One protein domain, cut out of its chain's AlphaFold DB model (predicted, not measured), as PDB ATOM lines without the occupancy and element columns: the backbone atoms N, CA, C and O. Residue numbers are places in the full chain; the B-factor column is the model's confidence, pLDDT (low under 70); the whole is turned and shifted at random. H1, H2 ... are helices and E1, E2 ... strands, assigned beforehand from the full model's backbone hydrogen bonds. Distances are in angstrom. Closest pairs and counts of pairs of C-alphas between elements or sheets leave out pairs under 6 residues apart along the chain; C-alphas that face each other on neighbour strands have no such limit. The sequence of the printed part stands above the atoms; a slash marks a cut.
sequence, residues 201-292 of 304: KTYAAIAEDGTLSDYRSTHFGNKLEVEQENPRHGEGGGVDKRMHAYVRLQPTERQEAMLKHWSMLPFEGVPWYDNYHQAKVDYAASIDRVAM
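What this domain is: This is residues 201 to 292 of the 304 residues of an uncharacterized protein of Cercospora berteroae (UniProt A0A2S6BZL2). A strongly twisted wall of three strands, E1 to E3, makes one end of a loose, two-part shape, and three helices make the other. In the helical part H1 crosses the long helix H3 at a slant, while the short helix H2 lies farther out from the sheet and touches no helix. The printed part has 92 residues with three named strands followed by three named helices, E1 E2 E3 H1 H2 H3; the sheet has the order E1 - E2 - E3, all antiparallel, and the class is mixed, helices and strands. The whole is loose, with a radius of gyration of the C-alphas of 15.4 A and spans of 45 by 30 by 29 A.

How they stand to each other: The edge strand E1, residues 201 to 206, and the inner strand E2, residues 212 to 220, form a hairpin, antiparallel at 141 degrees between their directions. N 203 and O 215 are 3.0 A apart and N 215 and O 203 2.8 A, both within hydrogen-bond range. E2 and the other edge strand E3, residues 224 to 230, form a second hairpin, antiparallel at 151 degrees; N 218 and O 226 are 2.9 A apart, within hydrogen-bond range. The three strands are a meander, each the antiparallel neighbour of the one before. H1, residues 241 to 249, is not on the sheet. H3, residues 272 to 292, touches H1 with residues 276 to 283 alone; their closest C-alphas, those of Val 247 and Lys 280, are 5.5 A apart. H1 and H3 run the same way at a steep tilt of 47 degrees. H2, residues 253 to 261, is apart from both H1 and H3. Neither H2 nor H3 is on the sheet. In H1, H2 and H3 every O i to N i+4 pair is within hydrogen-bond range.

Where its parts are: E1 begins at C-alpha 201, at (153.489, -9.643, 10.266), and is 15.8 A long from first to last C-alpha. E2 measures 25.0 A and E3 18.9 A. H1 begins at C-alpha 241, at (165.600, 2.458, -5.294), and measures 12.6 A; H2 measures 12.2 A. H3, 30.4 A long, ends at C-alpha 292, at (142.859, -7.585, -17.039).

The domain as a whole: The two C-alphas farthest apart, those of Asn 222 and Gly 269, are 48.1 A apart. The printed part has no cut. The links E1 to E2, E2 to E3 and H1 to H2 are tight; E3 to H1 and H2 to H3, with 10 residues each, are short. The mean pLDDT of the printed part is 76.3, and residues 208 to 211, 220 to 223, 230 to 239 and 292 are under 70.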
ATOM      1  N   LYS A 201     153.874  -8.577  11.195       77.31
ATOM      2  CA  LYS A 201     153.489  -9.643  10.266       77.31
ATOM      3  C   LYS A 201     154.151  -9.388   8.922       77.31
ATOM      4  O   LYS A 201     154.073  -8.285   8.386       77.31
ATOM      5  N   THR A 202     154.811 -10.411   8.390       77.44
ATOM      6  CA  THR A 202     155.311 -10.402   7.015       77.44
ATOM      7  C   THR A 202     154.427 -11.333   6.204       77.44
ATOM      8  O   THR A 202     154.277 -12.497   6.576       77.44
ATOM      9  N   TYR A 203     153.848 -10.836   5.121       79.88
ATOM     10  CA  TYR A 203     153.084 -11.643   4.176       79.88
ATOM     11  C   TYR A 203     153.480 -11.263   2.754       79.88
ATOM     12  O   TYR A 203     153.828 -10.119   2.476       79.88
ATOM     13  N   ALA A 204     153.461 -12.240   1.855       78.81
ATOM     14  CA  ALA A 204     153.626 -11.978   0.437       78.81
ATOM     15  C   ALA A 204     152.240 -11.718  -0.154       78.81
ATOM     16  O   ALA A 204     151.341 -12.547   0.004       78.81
ATOM     17  N   ALA A 205     152.068 -10.581  -0.816       75.19
ATOM     18  CA  ALA A 205     150.858 -10.269  -1.561       75.19
ATOM     19  C   ALA A 205     151.228  -9.772  -2.958       75.19
ATOM     20  O   ALA A 205     152.376  -9.426  -3.240       75.19
ATOM     21  N   ILE A 206     150.253  -9.820  -3.859       72.00
ATOM     22  CA  ILE A 206     150.414  -9.287  -5.208       72.00
ATOM     23  C   ILE A 206     150.241  -7.772  -5.096       72.00
ATOM     24  O   ILE A 206     149.181  -7.317  -4.669       72.00
ATOM     25  N   ALA A 207     151.281  -7.017  -5.438       70.12
ATOM     26  CA  ALA A 207     151.222  -5.565  -5.477       70.12
ATOM     27  C   ALA A 207     150.287  -5.060  -6.579       70.12
ATOM     28  O   ALA A 207     149.895  -5.808  -7.476       70.12
ATOM     29  N   GLU A 208     149.942  -3.769  -6.534       67.88
ATOM     30  CA  GLU A 208     149.128  -3.116  -7.577       67.88
ATOM     31  C   GLU A 208     149.727  -3.290  -8.983       67.88
ATOM     32  O   GLU A 208     149.007  -3.305  -9.977       67.88
ATOM     33  N   ASP A 209     151.043  -3.475  -9.058       64.94
ATOM     34  CA  ASP A 209     151.801  -3.707 -10.282       64.94
ATOM     35  C   ASP A 209     151.833  -5.181 -10.722       64.94
ATOM     36  O   ASP A 209     152.460  -5.512 -11.723       64.94
ATOM     37  N   GLY A 210     151.176  -6.084  -9.995       66.31
ATOM     38  CA  GLY A 210     151.078  -7.504 -10.331       66.31
ATOM     39  C   GLY A 210     152.301  -8.322  -9.956       66.31
ATOM     40  O   GLY A 210     152.310  -9.540 -10.167       66.31
ATOM     41  N   THR A 211     153.325  -7.684  -9.394       68.56
ATOM     42  CA  THR A 211     154.504  -8.370  -8.885       68.56
ATOM     43  C   THR A 211     154.222  -8.941  -7.500       68.56
ATOM     44  O   THR A 211     153.392  -8.443  -6.740       68.56
ATOM     45  N   LEU A 212     154.889 -10.046  -7.167       72.56
ATOM     46  CA  LEU A 212     154.817 -10.612  -5.826       72.56
ATOM     47  C   LEU A 212     155.793  -9.844  -4.933       72.56
ATOM     48  O   LEU A 212     157.004 -10.059  -5.040       72.56
ATOM     49  N   SER A 213     155.275  -8.979  -4.066       73.00
ATOM     50  CA  SER A 213     156.078  -8.190  -3.134       73.00
ATOM     51  C   SER A 213     155.853  -8.631  -1.688       73.00
ATOM     52  O   SER A 213     154.831  -9.222  -1.321       73.00
ATOM     53  N   ASP A 214     156.876  -8.405  -0.863       77.06
ATOM     54  CA  ASP A 214     156.837  -8.769   0.547       77.06
ATOM     55  C   ASP A 214     156.346  -7.554   1.344       77.06
ATOM     56  O   ASP A 214     157.032  -6.531   1.466       77.06
ATOM     57  N   TYR A 215     155.148  -7.682   1.905       77.25
ATOM     58  CA  TYR A 215     154.528  -6.675   2.750       77.25
ATOM     59  C   TYR A 215     154.901  -6.913   4.203       77.25
ATOM     60  O   TYR A 215     154.849  -8.032   4.725       77.25
ATOM     61  N   ARG A 216     155.272  -5.829   4.878       78.12
ATOM     62  CA  ARG A 216     155.459  -5.792   6.322       78.12
ATOM     63  C   ARG A 216     154.364  -4.922   6.917       78.12
ATOM     64  O   ARG A 216     154.416  -3.706   6.773       78.12
ATOM     65  N   SER A 217     153.421  -5.544   7.615       79.06
ATOM     66  CA  SER A 217     152.440  -4.825   8.422       79.06
ATOM     67  C   SER A 217     152.958  -4.663   9.852       79.06
ATOM     68  O   SER A 217     153.409  -5.626  10.492       79.06
ATOM     69  N   THR A 218     152.901  -3.425  10.342       75.88
ATOM     70  CA  THR A 218     153.101  -3.080  11.749       75.88
ATOM     71  C   THR A 218     151.878  -2.310  12.243       75.88
ATOM     72  O   THR A 218     151.541  -1.246  11.721       75.88
ATOM     73  N   HIS A 219     151.230  -2.822  13.289       70.38
ATOM     74  CA  HIS A 219     150.121  -2.130  13.943       70.38
ATOM     75  C   HIS A 219     150.633  -1.037  14.891       70.38
ATOM     76  O   HIS A 219     151.500  -1.274  15.738       70.38
ATOM     77  N   PHE A 220     150.047   0.151  14.789       68.50
ATOM     78  CA  PHE A 220     150.270   1.272  15.692       68.50
ATOM     79  C   PHE A 220     148.977   1.563  16.458       68.50
ATOM     80  O   PHE A 220     147.997   2.033  15.897       68.50
ATOM     81  N   GLY A 221     148.959   1.292  17.763       66.50
ATOM     82  CA  GLY A 221     147.719   1.431  18.534       66.50
ATOM     83  C   GLY A 221     146.672   0.396  18.115       66.50
ATOM     84  O   GLY A 221     147.027  -0.730  17.769       66.50
ATOM     85  N   ASN A 222     145.393   0.766  18.190       67.06
ATOM     86  CA  ASN A 222     144.292  -0.150  17.867       67.06
ATOM     87  C   ASN A 222     143.716   0.058  16.463       67.06
ATOM     88  O   ASN A 222     143.045  -0.841  15.965       67.06
ATOM     89  N   LYS A 223     143.907   1.243  15.864       67.25
ATOM     90  CA  LYS A 223     143.204   1.636  14.632       67.25
ATOM     91  C   LYS A 223     144.127   1.936  13.455       67.25
ATOM     92  O   LYS A 223     143.635   2.039  12.337       67.25
ATOM     93  N   LEU A 224     145.432   2.084  13.682       70.25
ATOM     94  CA  LEU A 224     146.394   2.338  12.614       70.25
ATOM     95  C   LEU A 224     147.155   1.062  12.266       70.25
ATOM     96  O   LEU A 224     147.801   0.438  13.109       70.25
ATOM     97  N   GLU A 225     147.121   0.713  10.992       75.88
ATOM     98  CA  GLU A 225     147.972  -0.305  10.399       75.88
ATOM     99  C   GLU A 225     148.882   0.378   9.384       75.88
ATOM    100  O   GLU A 225     148.427   1.154   8.545       75.88
ATOM    101  N   VAL A 226     150.186   0.151   9.519       76.50
ATOM    102  CA  VAL A 226     151.173   0.641   8.563       76.50
ATOM    103  C   VAL A 226     151.650  -0.552   7.769       76.50
ATOM    104  O   VAL A 226     152.393  -1.393   8.279       76.50
ATOM    105  N   GLU A 227     151.232  -0.598   6.514       76.44
ATOM    106  CA  GLU A 227     151.762  -1.533   5.540       76.44
ATOM    107  C   GLU A 227     152.968  -0.902   4.851       76.44
ATOM    108  O   GLU A 227     152.892   0.156   4.225       76.44
ATOM    109  N   GLN A 228     154.115  -1.549   5.000       76.81
ATOM    110  CA  GLN A 228     155.326  -1.212   4.283       76.81
ATOM    111  C   GLN A 228     155.575  -2.282   3.230       76.81
ATOM    112  O   GLN A 228     155.941  -3.415   3.549       76.81
ATOM    113  N   GLU A 229     155.450  -1.901   1.969       71.69
ATOM    114  CA  GLU A 229     155.902  -2.729   0.865       71.69
ATOM    115  C   GLU A 229     157.432  -2.646   0.768       71.69
ATOM    116  O   GLU A 229     157.999  -1.555   0.634       71.69
ATOM    117  N   ASN A 230     158.120  -3.784   0.862       67.12
ATOM    118  CA  ASN A 230     159.551  -3.833   0.594       67.12
ATOM    119  C   ASN A 230     159.796  -4.394  -0.810       67.12
ATOM    120  O   ASN A 230     159.309  -5.485  -1.116       67.12
ATOM    121  N   PRO A 231     160.604  -3.713  -1.646       60.69
ATOM    122  CA  PRO A 231     161.083  -4.323  -2.878       60.69
ATOM    123  C   PRO A 231     161.889  -5.574  -2.513       60.69
ATOM    124  O   PRO A 231     162.716  -5.547  -1.589       60.69
ATOM    125  N   ARG A 232     161.611  -6.691  -3.192       56.81
ATOM    126  CA  ARG A 232     162.218  -7.984  -2.860       56.81
ATOM    127  C   ARG A 232     163.741  -7.916  -2.941       56.81
ATOM    128  O   ARG A 232     164.321  -7.351  -3.867       56.81
ATOM    129  N   HIS A 233     164.391  -8.546  -1.962       45.94
ATOM    130  CA  HIS A 233     165.827  -8.828  -1.989       45.94
ATOM    131  C   HIS A 233     166.129  -9.732  -3.195       45.94
ATOM    132  O   HIS A 233     165.945 -10.942  -3.130       45.94
ATOM    133  N   GLY A 234     166.537  -9.134  -4.313       49.78
ATOM    134  CA  GLY A 234     166.813  -9.851  -5.561       49.78
ATOM    135  C   GLY A 234     166.614  -9.000  -6.812       49.78
ATOM    136  O   GLY A 234     167.211  -9.292  -7.844       49.78
ATOM    137  N   GLU A 235     165.850  -7.911  -6.716       51.28
ATOM    138  CA  GLU A 235     165.671  -6.959  -7.812       51.28
ATOM    139  C   GLU A 235     166.896  -6.024  -7.894       51.28
ATOM    140  O   GLU A 235     166.942  -4.949  -7.305       51.28
ATOM    141  N   GLY A 236     167.955  -6.536  -8.535       47.22
ATOM    142  CA  GLY A 236     169.122  -5.816  -9.055       47.22
ATOM    143  C   GLY A 236     169.911  -4.956  -8.060       47.22
ATOM    144  O   GLY A 236     169.582  -3.799  -7.814       47.22
ATOM    145  N   GLY A 237     171.068  -5.452  -7.606       48.03
ATOM    146  CA  GLY A 237     172.045  -4.731  -6.766       48.03
ATOM    147  C   GLY A 237     172.659  -3.444  -7.356       48.03
ATOM    148  O   GLY A 237     173.625  -2.936  -6.798       48.03
ATOM    149  N   GLY A 238     172.110  -2.910  -8.448       58.84
ATOM    150  CA  GLY A 238     172.478  -1.626  -9.051       58.84
ATOM    151  C   GLY A 238     171.284  -0.750  -9.441       58.84
ATOM    152  O   GLY A 238     171.484   0.298 -10.047       58.84
ATOM    153  N   VAL A 239     170.050  -1.155  -9.122       63.06
ATOM    154  CA  VAL A 239     168.853  -0.401  -9.501       63.06
ATOM    155  C   VAL A 239     168.585   0.688  -8.464       63.06
ATOM    156  O   VAL A 239     168.535   0.433  -7.256       63.06
ATOM    157  N   ASP A 240     168.443   1.927  -8.931       71.44
ATOM    158  CA  ASP A 240     168.195   3.073  -8.065       71.44
ATOM    159  C   ASP A 240     166.818   2.947  -7.395       71.44
ATOM    160  O   ASP A 240     165.768   3.177  -7.994       71.44
ATOM    161  N   LYS A 241     166.817   2.602  -6.104       73.62
ATOM    162  CA  LYS A 241     165.600   2.458  -5.294       73.62
ATOM    163  C   LYS A 241     164.769   3.744  -5.251       73.62
ATOM    164  O   LYS A 241     163.555   3.673  -5.060       73.62
ATOM    165  N   ARG A 242     165.395   4.915  -5.424       73.62
ATOM    166  CA  ARG A 242     164.680   6.199  -5.478       73.62
ATOM    167  C   ARG A 242     163.860   6.315  -6.757       73.62
ATOM    168  O   ARG A 242     162.729   6.785  -6.696       73.62
ATOM    169  N   MET A 243     164.387   5.831  -7.881       82.62
ATOM    170  CA  MET A 243     163.691   5.809  -9.171       82.62
ATOM    171  C   MET A 243     162.375   5.040  -9.079       82.62
ATOM    172  O   MET A 243     161.329   5.581  -9.426       82.62
ATOM    173  N   HIS A 244     162.395   3.831  -8.515       76.75
ATOM    174  CA  HIS A 244     161.175   3.039  -8.336       76.75
ATOM    175  C   HIS A 244     160.167   3.697  -7.390       76.75
ATOM    176  O   HIS A 244     158.964   3.602  -7.625       76.75
ATOM    177  N   ALA A 245     160.626   4.417  -6.360       77.00
ATOM    178  CA  ALA A 245     159.729   5.185  -5.497       77.00
ATOM    179  C   ALA A 245     159.001   6.303  -6.269       77.00
ATOM    180  O   ALA A 245     157.805   6.508  -6.055       77.00
ATOM    181  N   TYR A 246     159.686   6.983  -7.197       82.06
ATOM    182  CA  TYR A 246     159.064   7.978  -8.080       82.06
ATOM    183  C   TYR A 246     158.124   7.348  -9.108       82.06
ATOM    184  O   TYR A 246     157.031   7.864  -9.318       82.06
ATOM    185  N   VAL A 247     158.502   6.220  -9.711       82.31
ATOM    186  CA  VAL A 247     157.641   5.501 -10.663       82.31
ATOM    187  C   VAL A 247     156.331   5.079  -9.992       82.31
ATOM    188  O   VAL A 247     155.253   5.368 -10.506       82.31
ATOM    189  N   ARG A 248     156.414   4.504  -8.785       75.75
ATOM    190  CA  ARG A 248     155.247   4.096  -7.985       75.75
ATOM    191  C   ARG A 248     154.387   5.261  -7.506       75.75
ATOM    192  O   ARG A 248     153.191   5.092  -7.294       75.75
ATOM    193  N   LEU A 249     154.967   6.451  -7.336       78.12
ATOM    194  CA  LEU A 249     154.196   7.654  -7.011       78.12
ATOM    195  C   LEU A 249     153.209   8.008  -8.142       78.12
ATOM    196  O   LEU A 249     152.160   8.600  -7.868       78.12
ATOM    197  N   GLN A 250     153.528   7.607  -9.381       81.31
ATOM    198  CA  GLN A 250     152.821   7.960 -10.613       81.31
ATOM    199  C   GLN A 250     152.577   9.479 -10.714       81.31
ATOM    200  O   GLN A 250     151.426   9.926 -10.734       81.31
ATOM    201  N   PRO A 251     153.639  10.308 -10.714       81.62
ATOM    202  CA  PRO A 251     153.474  11.750 -10.775       81.62
ATOM    203  C   PRO A 251     152.866  12.160 -12.121       81.62
ATOM    204  O   PRO A 251     153.270  11.691 -13.189       81.62
ATOM    205  N   THR A 252     151.907  13.082 -12.065       85.06
ATOM    206  CA  THR A 252     151.444  13.819 -13.250       85.06
ATOM    207  C   THR A 252     152.592  14.639 -13.838       85.06
ATOM    208  O   THR A 252     153.504  15.026 -13.110       85.06
ATOM    209  N   GLU A 253     152.541  14.984 -15.128       86.38
ATOM    210  CA  GLU A 253     153.596  15.789 -15.779       86.38
ATOM    211  C   GLU A 253     153.894  17.088 -15.019       86.38
ATOM    212  O   GLU A 253     155.046  17.473 -14.825       86.38
ATOM    213  N   ARG A 254     152.844  17.730 -14.492       84.00
ATOM    214  CA  ARG A 254     152.973  18.923 -13.653       84.00
ATOM    215  C   ARG A 254     153.701  18.632 -12.338       84.00
ATOM    216  O   ARG A 254     154.542  19.426 -11.929       84.00
ATOM    217  N   GLN A 255     153.372  17.533 -11.661       84.38
ATOM    218  CA  GLN A 255     154.056  17.131 -10.427       84.38
ATOM    219  C   GLN A 255     155.510  16.751 -10.700       84.38
ATOM    220  O   GLN A 255     156.382  17.110  -9.918       84.38
ATOM    221  N   GLU A 256     155.788  16.089 -11.820       85.94
ATOM    222  CA  GLU A 256     157.143  15.740 -12.235       85.94
ATOM    223  C   GLU A 256     157.981  17.002 -12.490       85.94
ATOM    224  O   GLU A 256     159.080  17.131 -11.954       85.94
ATOM    225  N   ALA A 257     157.426  17.998 -13.189       84.31
ATOM    226  CA  ALA A 257     158.066  19.302 -13.366       84.31
ATOM    227  C   ALA A 257     158.332  20.018 -12.028       84.31
ATOM    228  O   ALA A 257     159.386  20.629 -11.850       84.31
ATOM    229  N   MET A 258     157.417  19.909 -11.058       84.06
ATOM    230  CA  MET A 258     157.631  20.447  -9.707       84.06
ATOM    231  C   MET A 258     158.737  19.703  -8.952       84.06
ATOM    232  O   MET A 258     159.573  20.342  -8.319       84.06
ATOM    233  N   LEU A 259     158.782  18.370  -9.041       85.94
ATOM    234  CA  LEU A 259     159.833  17.559  -8.423       85.94
ATOM    235  C   LEU A 259     161.211  17.873  -9.022       85.94
ATOM    236  O   LEU A 259     162.192  17.951  -8.281       85.94
ATOM    237  N   LYS A 260     161.285  18.118 -10.336       85.88
ATOM    238  CA  LYS A 260     162.494  18.626 -11.000       85.88
ATOM    239  C   LYS A 260     162.879  20.007 -10.472       85.88
ATOM    240  O   LYS A 260     164.023  20.218 -10.077       85.88
ATOM    241  N   HIS A 261     161.921  20.932 -10.407       84.12
ATOM    242  CA  HIS A 261     162.151  22.291  -9.915       84.12
ATOM    243  C   HIS A 261     162.657  22.317  -8.464       84.12
ATOM    244  O   HIS A 261     163.541  23.101  -8.134       84.12
ATOM    245  N   TRP A 262     162.151  21.427  -7.608       83.62
ATOM    246  CA  TRP A 262     162.600  21.268  -6.219       83.62
ATOM    247  C   TRP A 262     163.865  20.417  -6.060       83.62
ATOM    248  O   TRP A 262     164.219  20.064  -4.937       83.62
ATOM    249  N   SER A 263     164.540  20.069  -7.161       81.94
ATOM    250  CA  SER A 263     165.747  19.229  -7.163       81.94
ATOM    251  C   SER A 263     165.556  17.873  -6.467       81.94
ATOM    252  O   SER A 263     166.507  17.289  -5.952       81.94
ATOM    253  N   MET A 264     164.319  17.362  -6.437       82.62
ATOM    254  CA  MET A 264     164.030  16.008  -5.961       82.62
ATOM    255  C   MET A 264     164.359  14.967  -7.036       82.62
ATOM    256  O   MET A 264     164.783  13.856  -6.714       82.62
ATOM    257  N   LEU A 265     164.209  15.336  -8.311       86.19
ATOM    258  CA  LEU A 265     164.657  14.535  -9.447       86.19
ATOM    259  C   LEU A 265     166.053  14.978  -9.921       86.19
ATOM    260  O   LEU A 265     166.405  16.150  -9.758       86.19
ATOM    261  N   PRO A 266     166.847  14.070 -10.519       84.12
ATOM    262  CA  PRO A 266     168.124  14.422 -11.137       84.12
ATOM    263  C   PRO A 266     167.985  15.512 -12.213       84.12
ATOM    264  O   PRO A 266     166.931  15.655 -12.832       84.12
ATOM    265  N   PHE A 267     169.053  16.271 -12.468       84.06
ATOM    266  CA  PHE A 267     169.069  17.305 -13.513       84.06
ATOM    267  C   PHE A 267     168.821  16.723 -14.905       84.06
ATOM    268  O   PHE A 267     169.193  15.587 -15.178       84.06
ATOM    269  N   GLU A 268     168.209  17.500 -15.798       81.81
ATOM    270  CA  GLU A 268     167.924  17.048 -17.162       81.81
ATOM    271  C   GLU A 268     169.205  16.681 -17.930       81.81
ATOM    272  O   GLU A 268     170.263  17.274 -17.723       81.81
ATOM    273  N   GLY A 269     169.109  15.681 -18.812       80.19
ATOM    274  CA  GLY A 269     170.229  15.214 -19.637       80.19
ATOM    275  C   GLY A 269     171.089  14.105 -19.020       80.19
ATOM    276  O   GLY A 269     172.086  13.713 -19.622       80.19
ATOM    277  N   VAL A 270     170.725  13.572 -17.848       87.69
ATOM    278  CA  VAL A 270     171.387  12.379 -17.296       87.69
ATOM    279  C   VAL A 270     170.769  11.075 -17.837       87.69
ATOM    280  O   VAL A 270     169.544  11.005 -17.964       87.69
ATOM    281  N   PRO A 271     171.564   9.999 -18.027       85.56
ATOM    282  CA  PRO A 271     171.069   8.678 -18.460       85.56
ATOM    283  C   PRO A 271     170.044   8.030 -17.513       85.56
ATOM    284  O   PRO A 271     169.422   7.021 -17.826       85.56
ATOM    285  N   TRP A 272     169.873   8.591 -16.314       87.62
ATOM    286  CA  TRP A 272     168.867   8.147 -15.354       87.62
ATOM    287  C   TRP A 272     167.441   8.274 -15.906       87.62
ATOM    288  O   TRP A 272     166.609   7.420 -15.610       87.62
ATOM    289  N   TYR A 273     167.160   9.295 -16.727       87.94
ATOM    290  CA  TYR A 273     165.823   9.497 -17.294       87.94
ATOM    291  C   TYR A 273     165.417   8.383 -18.258       87.94
ATOM    292  O   TYR A 273     164.250   8.002 -18.261       87.94
ATOM    293  N   ASP A 274     166.364   7.801 -18.997       87.44
ATOM    294  CA  ASP A 274     166.089   6.674 -19.897       87.44
ATOM    295  C   ASP A 274     165.582   5.464 -19.100       87.44
ATOM    296  O   ASP A 274     164.528   4.899 -19.396       87.44
ATOM    297  N   ASN A 275     166.279   5.139 -18.006       86.56
ATOM    298  CA  ASN A 275     165.876   4.070 -17.090       86.56
ATOM    299  C   ASN A 275     164.555   4.392 -16.375       86.56
ATOM    300  O   ASN A 275     163.732   3.500 -16.177       86.56
ATOM    301  N   TYR A 276     164.327   5.655 -16.006       87.06
ATOM    302  CA  TYR A 276     163.096   6.091 -15.343       87.06
ATOM    303  C   TYR A 276     161.878   5.993 -16.266       87.06
ATOM    304  O   TYR A 276     160.831   5.496 -15.851       87.06
ATOM    305  N   HIS A 277     162.002   6.422 -17.524       88.56
ATOM    306  CA  HIS A 277     160.935   6.301 -18.511       88.56
ATOM    307  C   HIS A 277     160.644   4.839 -18.844       88.56
ATOM    308  O   HIS A 277     159.473   4.458 -18.866       88.56
ATOM    309  N   GLN A 278     161.682   4.012 -19.013       87.12
ATOM    310  CA  GLN A 278     161.512   2.573 -19.213       87.12
ATOM    311  C   GLN A 278     160.786   1.932 -18.024       87.12
ATOM    312  O   GLN A 278     159.769   1.270 -18.211       87.12
ATOM    313  N   ALA A 279     161.217   2.227 -16.794       84.38
ATOM    314  CA  ALA A 279     160.569   1.723 -15.588       84.38
ATOM    315  C   ALA A 279     159.107   2.192 -15.461       84.38
ATOM    316  O   ALA A 279     158.261   1.436 -14.990       84.38
ATOM    317  N   LYS A 280     158.779   3.415 -15.902       87.50
ATOM    318  CA  LYS A 280     157.400   3.935 -15.927       87.50
ATOM    319  C   LYS A 280     156.517   3.165 -16.911       87.50
ATOM    320  O   LYS A 280     155.369   2.875 -16.584       87.50
ATOM    321  N   VAL A 281     157.049   2.820 -18.084       87.00
ATOM    322  CA  VAL A 281     156.351   1.996 -19.085       87.00
ATOM    323  C   VAL A 281     156.151   0.574 -18.572       87.00
ATOM    324  O   VAL A 281     155.036   0.058 -18.636       87.00
ATOM    325  N   ASP A 282     157.195  -0.038 -18.014       83.62
ATOM    326  CA  ASP A 282     157.139  -1.401 -17.483       83.62
ATOM    327  C   ASP A 282     156.114  -1.513 -16.346       83.62
ATOM    328  O   ASP A 282     155.322  -2.455 -16.308       83.62
ATOM    329  N   TYR A 283     156.080  -0.510 -15.467       82.06
ATOM    330  CA  TYR A 283     155.129  -0.419 -14.363       82.06
ATOM    331  C   TYR A 283     153.686  -0.161 -14.834       82.06
ATOM    332  O   TYR A 283     152.748  -0.766 -14.322       82.06
ATOM    333  N   ALA A 284     153.475   0.686 -15.847       83.94
ATOM    334  CA  ALA A 284     152.146   0.864 -16.442       83.94
ATOM    335  C   ALA A 284     151.636  -0.445 -17.074       83.94
ATOM    336  O   ALA A 284     150.511  -0.873 -16.818       83.94
ATOM    337  N   ALA A 285     152.501  -1.138 -17.820       83.00
ATOM    338  CA  ALA A 285     152.176  -2.418 -18.440       83.00
ATOM    339  C   ALA A 285     151.889  -3.524 -17.416       83.00
ATOM    340  O   ALA A 285     151.196  -4.494 -17.729       83.00
ATOM    341  N   SER A 286     152.447  -3.431 -16.210       79.12
ATOM    342  CA  SER A 286     152.234  -4.414 -15.157       79.12
ATOM    343  C   SER A 286     150.915  -4.164 -14.408       79.12
ATOM    344  O   SER A 286     150.167  -5.120 -14.194       79.12
ATOM    345  N   ILE A 287     150.545  -2.900 -14.162       79.12
ATOM    346  CA  ILE A 287     149.204  -2.513 -13.677       79.12
ATOM    347  C   ILE A 287     148.109  -2.981 -14.646       79.12
ATOM    348  O   ILE A 287     147.128  -3.599 -14.222       79.12
ATOM    349  N   ASP A 288     148.284  -2.763 -15.952       80.75
ATOM    350  CA  ASP A 288     147.293  -3.168 -16.958       80.75
ATOM    351  C   ASP A 288     147.059  -4.689 -16.958       80.75
ATOM    352  O   ASP A 288     145.922  -5.161 -17.066       80.75
ATOM    353  N   ARG A 289     148.118  -5.487 -16.753       76.38
ATOM    354  CA  ARG A 289     148.004  -6.951 -16.619       76.38
ATOM    355  C   ARG A 289     147.190  -7.358 -15.391       76.38
ATOM    356  O   ARG A 289     146.474  -8.356 -15.461       76.38
ATOM    357  N   VAL A 290     147.286  -6.623 -14.282       70.94
ATOM    358  CA  VAL A 290     146.484  -6.881 -13.071       70.94
ATOM    359  C   VAL A 290     145.020  -6.535 -13.298       70.94
ATOM    360  O   VAL A 290     144.140  -7.331 -12.951       70.94
ATOM    361  N   ALA A 291     144.752  -5.391 -13.928       70.75
ATOM    362  CA  ALA A 291     143.399  -4.960 -14.259       70.75
ATOM    363  C   ALA A 291     142.688  -5.986 -15.161       70.75
ATOM    364  O   ALA A 291     141.541  -6.352 -14.905       70.75
ATOM    365  N   MET A 292     143.394  -6.541 -16.153       67.62
ATOM    366  CA  MET A 292     142.859  -7.585 -17.039       67.62
ATOM    367  C   MET A 292     142.640  -8.941 -16.351       67.62
ATOM    368  O   MET A 292     141.818  -9.731 -16.811       67.62
TER     369      MET A 292